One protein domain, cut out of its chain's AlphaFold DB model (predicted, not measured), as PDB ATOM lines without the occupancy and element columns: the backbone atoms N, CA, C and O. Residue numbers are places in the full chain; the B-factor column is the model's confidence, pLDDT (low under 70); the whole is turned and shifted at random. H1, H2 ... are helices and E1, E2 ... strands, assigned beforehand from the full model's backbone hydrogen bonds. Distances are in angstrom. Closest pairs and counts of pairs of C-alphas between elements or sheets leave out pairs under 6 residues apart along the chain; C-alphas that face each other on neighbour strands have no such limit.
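What this domain is: This is residues 13 to 56 of the 86 residues of the protein "ZnF_CHCC domain-containing protein" of Planctomycetes bacterium (UniProt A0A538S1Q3). A small three-stranded sheet, H1 over one face and H2 turned crosswise beyond H1 form a row: sheet, helix, helix. Printed are 44 residues, with named strands E1, E2, E3, a meander, each the antiparallel neighbour of the one before, then two named helices; the class is mixed. It is only just compact, close to loose, radius of gyration of the C-alphas 10.9 A, and flat, 31 by 23 by 12 A.

How they stand to each other: E1, residues 13 to 15, and E2, residues 20 to 23, form a hairpin; N 13 and O 22 are 2.9 A apart. E2 and E3, residues 29 to 31, form another; N 21 and O 30 are 2.9 A apart. H1, residues 32 to 40, is on the sheet, over E3, height 9.1 A; the closest C-alphas of E3 and H1, Ser 29 and Leu 35, are 7.6 A apart. H2, residues 44 to 55, touches H1 with residues 44 to 48 alone, about perpendicular at 82 degrees; their closest C-alphas, Ala 37 and Ala 47, are 5.1 A apart. Every O i to N i+4 pair in H1 and H2 is within hydrogen-bond range.

Where its parts are: E1 begins at C-alpha 13 (166.382, 159.409, 157.449); H2, 16.3 A long, ends at C-alpha 55 (147.463, 145.931, 157.975).

The domain as a whole: The farthest C-alphas, Lys 25 and Gly 56, are 33.4 A apart. The printed part has no cut, and no printed residue is under 70.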
ATOM      1  N   SER A  13     165.827 160.739 157.202       89.00
ATOM      2  CA  SER A  13     166.382 159.409 157.449       89.00
ATOM      3  C   SER A  13     165.427 158.607 158.327       89.00
ATOM      4  O   SER A  13     164.859 159.149 159.278       89.00
ATOM      5  N   ALA A  14     165.277 157.322 158.020       91.06
ATOM      6  CA  ALA A  14     164.570 156.351 158.839       91.06
ATOM      7  C   ALA A  14     165.524 155.198 159.158       91.06
ATOM      8  O   ALA A  14     166.188 154.669 158.267       91.06
ATOM      9  N   ASN A  15     165.608 154.835 160.433       92.88
ATOM     10  CA  ASN A  15     166.392 153.708 160.911       92.88
ATOM     11  C   ASN A  15     165.426 152.630 161.416       92.88
ATOM     12  O   ASN A  15     164.715 152.846 162.400       92.88
ATOM     13  N   LEU A  16     165.396 151.496 160.714       92.06
ATOM     14  CA  LEU A  16     164.478 150.391 160.995       92.06
ATOM     15  C   LEU A  16     164.872 149.627 162.263       92.06
ATOM     16  O   LEU A  16     163.988 149.295 163.041       92.06
ATOM     17  N   ASP A  17     166.172 149.454 162.526       94.56
ATOM     18  CA  ASP A  17     166.664 148.779 163.737       94.56
ATOM     19  C   ASP A  17     166.301 149.548 165.013       94.56
ATOM     20  O   ASP A  17     166.025 148.970 166.061       94.56
ATOM     21  N   LYS A  18     166.292 150.882 164.929       93.50
ATOM     22  CA  LYS A  18     165.941 151.778 166.040       93.50
ATOM     23  C   LYS A  18     164.464 152.164 166.060       93.50
ATOM     24  O   LYS A  18     164.071 152.935 166.930       93.50
ATOM     25  N   HIS A  19     163.671 151.696 165.092       93.62
ATOM     26  CA  HIS A  19     162.270 152.083 164.901       93.62
ATOM     27  C   HIS A  19     162.036 153.603 164.949       93.62
ATOM     28  O   HIS A  19     161.027 154.065 165.482       93.62
ATOM     29  N   ALA A  20     162.969 154.386 164.402       94.12
ATOM     30  CA  ALA A  20     162.985 155.836 164.551       94.12
ATOM     31  C   ALA A  20     163.203 156.551 163.217       94.12
ATOM     32  O   ALA A  20     163.925 156.070 162.340       94.12
ATOM     33  N   PHE A  21     162.633 157.746 163.085       94.25
ATOM     34  CA  PHE A  21     162.885 158.637 161.958       94.25
ATOM     35  C   PHE A  21     163.362 160.011 162.424       94.25
ATOM     36  O   PHE A  21     163.094 160.440 163.547       94.25
ATOM     37  N   HIS A  22     164.044 160.721 161.527       91.44
ATOM     38  CA  HIS A  22     164.451 162.102 161.737       91.44
ATOM     39  C   HIS A  22     164.429 162.890 160.421       91.44
ATOM     40  O   HIS A  22     165.040 162.501 159.420       91.44
ATOM     41  N   CYS A  23     163.746 164.033 160.428       90.62
ATOM     42  CA  CYS A  23     163.780 165.012 159.354       90.62
ATOM     43  C   CYS A  23     164.741 166.149 159.713       90.62
ATOM     44  O   CYS A  23     164.424 167.018 160.521       90.62
ATOM     45  N   PHE A  24     165.884 166.204 159.034       87.69
ATOM     46  CA  PHE A  24     166.919 167.217 159.261       87.69
ATOM     47  C   PHE A  24     166.508 168.629 158.830       87.69
ATOM     48  O   PHE A  24     167.176 169.593 159.182       87.69
ATOM     49  N   LYS A  25     165.407 168.770 158.077       85.38
ATOM     50  CA  LYS A  25     164.906 170.074 157.622       85.38
ATOM     51  C   LYS A  25     163.998 170.762 158.643       85.38
ATOM     52  O   LYS A  25     164.080 171.969 158.810       85.38
ATOM     53  N   CYS A  26     163.092 170.016 159.273       87.38
ATOM     54  CA  CYS A  26     162.106 170.576 160.203       87.38
ATOM     55  C   CYS A  26     162.246 170.060 161.639       87.38
ATOM     56  O   CYS A  26     161.399 170.374 162.467       87.38
ATOM     57  N   GLY A  27     163.262 169.241 161.923       87.56
ATOM     58  CA  GLY A  27     163.532 168.694 163.254       87.56
ATOM     59  C   GLY A  27     162.517 167.657 163.737       87.56
ATOM     60  O   GLY A  27     162.620 167.184 164.860       87.56
ATOM     61  N   ARG A  28     161.526 167.289 162.915       89.81
ATOM     62  CA  ARG A  28     160.535 166.271 163.284       89.81
ATOM     63  C   ARG A  28     161.207 164.908 163.371       89.81
ATOM     64  O   ARG A  28     161.865 164.481 162.422       89.81
ATOM     65  N   SER A  29     160.976 164.224 164.474       91.81
ATOM     66  CA  SER A  29     161.451 162.874 164.750       91.81
ATOM     67  C   SER A  29     160.405 162.111 165.546       91.81
ATOM     68  O   SER A  29     159.442 162.703 166.032       91.81
ATOM     69  N   GLY A  30     160.602 160.809 165.683       93.75
ATOM     70  CA  GLY A  30     159.702 159.945 166.435       93.75
ATOM     71  C   GLY A  30     159.797 158.511 165.949       93.75
ATOM     72  O   GLY A  30     160.740 158.151 165.236       93.75
ATOM     73  N   ASN A  31     158.810 157.711 166.326       94.81
ATOM     74  CA  ASN A  31     158.679 156.333 165.873       94.81
ATOM     75  C   ASN A  31     157.890 156.232 164.547       94.81
ATOM     76  O   ASN A  31     157.534 157.234 163.922       94.81
ATOM     77  N   ALA A  32     157.620 155.007 164.093       92.81
ATOM     78  CA  ALA A  32     156.846 154.763 162.873       92.81
ATOM     79  C   ALA A  32     155.394 155.281 162.947       92.81
ATOM     80  O   ALA A  32     154.871 155.780 161.949       92.81
ATOM     81  N   LEU A  33     154.754 155.211 164.118       94.12
ATOM     82  CA  LEU A  33     153.405 155.741 164.330       94.12
ATOM     83  C   LEU A  33     153.403 157.275 164.259       94.12
ATOM     84  O   LEU A  33     152.565 157.858 163.574       94.12
ATOM     85  N   ASP A  34     154.385 157.924 164.887       93.19
ATOM     86  CA  ASP A  34     154.567 159.377 164.823       93.19
ATOM     87  C   ASP A  34     154.802 159.845 163.385       93.19
ATOM     88  O   ASP A  34     154.302 160.897 162.979       93.19
ATOM     89  N   LEU A  35     155.559 159.067 162.604       93.44
ATOM     90  CA  LEU A  35     155.778 159.337 161.187       93.44
ATOM     91  C   LEU A  35     154.455 159.316 160.419       93.44
ATOM     92  O   LEU A  35     154.174 160.248 159.662       93.44
ATOM     93  N   TRP A  36     153.642 158.278 160.628       94.44
ATOM     94  CA  TRP A  36     152.355 158.111 159.959       94.44
ATOM     95  C   TRP A  36     151.359 159.210 160.336       94.44
ATOM     96  O   TRP A  36     150.756 159.831 159.453       94.44
ATOM     97  N   ALA A  37     151.253 159.511 161.630       95.44
ATOM     98  CA  ALA A  37     150.410 160.580 162.153       95.44
ATOM     99  C   ALA A  37     150.784 161.933 161.535       95.44
ATOM    100  O   ALA A  37     149.929 162.658 161.023       95.44
ATOM    101  N   GLN A  38     152.079 162.256 161.491       92.38
ATOM    102  CA  GLN A  38     152.555 163.525 160.936       92.38
ATOM    103  C   GLN A  38     152.434 163.604 159.410       92.38
ATOM    104  O   GLN A  38     152.224 164.696 158.874       92.38
ATOM    105  N   ALA A  39     152.573 162.483 158.702       91.19
ATOM    106  CA  ALA A  39     152.408 162.430 157.252       91.19
ATOM    107  C   ALA A  39     150.946 162.647 156.834       91.19
ATOM    108  O   ALA A  39     150.700 163.408 155.897       91.19
ATOM    109  N   ASN A  40     150.001 162.045 157.562       93.00
ATOM    110  CA  ASN A  40     148.567 162.079 157.255       93.00
ATOM    111  C   ASN A  40     147.788 163.151 158.034       93.00
ATOM    112  O   ASN A  40     146.592 163.310 157.821       93.00
ATOM    113  N   ARG A  41     148.464 163.918 158.903       93.44
ATOM    114  CA  ARG A  41     147.858 164.934 159.786       93.44
ATOM    115  C   ARG A  41     146.767 164.350 160.692       93.44
ATOM    116  O   ARG A  41     145.741 164.983 160.921       93.44
ATOM    117  N   LEU A  42     147.017 163.149 161.198       95.19
ATOM    118  CA  LEU A  42     146.129 162.425 162.100       95.19
ATOM    119  C   LEU A  42     146.588 162.588 163.548       95.19
ATOM    120  O   LEU A  42     147.766 162.855 163.816       95.19
ATOM    121  N   THR A  43     145.667 162.394 164.490       94.69
ATOM    122  CA  THR A  43     146.052 162.186 165.889       94.69
ATOM    123  C   THR A  43     146.757 160.828 166.033       94.69
ATOM    124  O   THR A  43     146.572 159.954 165.183       94.69
ATOM    125  N   PRO A  44     147.557 160.596 167.092       91.88
ATOM    126  CA  PRO A  44     148.212 159.301 167.293       91.88
ATOM    127  C   PRO A  44     147.231 158.121 167.349       91.88
ATOM    128  O   PRO A  44     147.546 157.038 166.862       91.88
ATOM    129  N   TYR A  45     146.037 158.336 167.906       93.00
ATOM    130  CA  TYR A  45     144.999 157.312 168.001       93.00
ATOM    131  C   TYR A  45     144.389 156.985 166.632       93.00
ATOM    132  O   TYR A  45     144.304 155.815 166.252       93.00
ATOM    133  N   ASP A  46     144.034 158.011 165.855       95.06
ATOM    134  CA  ASP A  46     143.485 157.819 164.506       95.06
ATOM    135  C   ASP A  46     144.526 157.190 163.575       95.06
ATOM    136  O   ASP A  46     144.209 156.300 162.791       95.06
ATOM    137  N   ALA A  47     145.791 157.599 163.705       95.81
ATOM    138  CA  ALA A  47     146.912 157.021 162.976       95.81
ATOM    139  C   ALA A  47     147.111 155.533 163.299       95.81
ATOM    140  O   ALA A  47     147.378 154.746 162.393       95.81
ATOM    141  N   ALA A  48     146.976 155.141 164.571       94.31
ATOM    142  CA  ALA A  48     147.073 153.742 164.980       94.31
ATOM    143  C   ALA A  48     145.909 152.924 164.411       94.31
ATOM    144  O   ALA A  48     146.124 151.832 163.893       94.31
ATOM    145  N   THR A  49     144.699 153.483 164.452       95.00
ATOM    146  CA  THR A  49     143.493 152.846 163.912       95.00
ATOM    147  C   THR A  49     143.596 152.640 162.400       95.00
ATOM    148  O   THR A  49     143.376 151.528 161.927       95.00
ATOM    149  N   ASP A  50     144.012 153.665 161.652       94.94
ATOM    150  CA  ASP A  50     144.214 153.591 160.198       94.94
ATOM    151  C   ASP A  50     145.337 152.605 159.818       94.94
ATOM    152  O   ASP A  50     145.191 151.850 158.858       94.94
ATOM    153  N   LEU A  51     146.429 152.525 160.591       94.12
ATOM    154  CA  LEU A  51     147.467 151.507 160.371       94.12
ATOM    155  C   LEU A  51     146.962 150.088 160.645       94.12
ATOM    156  O   LEU A  51     147.245 149.186 159.859       94.12
ATOM    157  N   CYS A  52     146.232 149.883 161.741       94.56
ATOM    158  CA  CYS A  52     145.638 148.590 162.075       94.56
ATOM    159  C   CYS A  52     144.683 148.112 160.974       94.56
ATOM    160  O   CYS A  52     144.815 146.977 160.518       94.56
ATOM    161  N   ASP A  53     143.804 148.992 160.489       94.62
ATOM    162  CA  ASP A  53     142.875 148.702 159.392       94.62
ATOM    163  C   ASP A  53     143.618 148.304 158.106       94.62
ATOM    164  O   ASP A  53     143.387 147.231 157.547       94.62
ATOM    165  N   ARG A  54     144.620 149.097 157.697       94.50
ATOM    166  CA  ARG A  54     145.436 148.826 156.498       94.50
ATOM    167  C   ARG A  54     146.224 147.525 156.567       94.50
ATOM    168  O   ARG A  54     146.465 146.907 155.532       94.50
ATOM    169  N   LEU A  55     146.685 147.150 157.757       93.38
ATOM    170  CA  LEU A  55     147.463 145.931 157.975       93.38
ATOM    171  C   LEU A  55     146.572 144.708 158.248       93.38
ATOM    172  O   LEU A  55     147.094 143.598 158.327       93.38
ATOM    173  N   GLY A  56     145.256 144.892 158.397       92.88
ATOM    174  CA  GLY A  56     144.333 143.824 158.787       92.88
ATOM    175  C   GLY A  56     144.586 143.300 160.205       92.88
ATOM    176  O   GLY A  56     144.333 142.129 160.487       92.88
TER     177      GLY A  56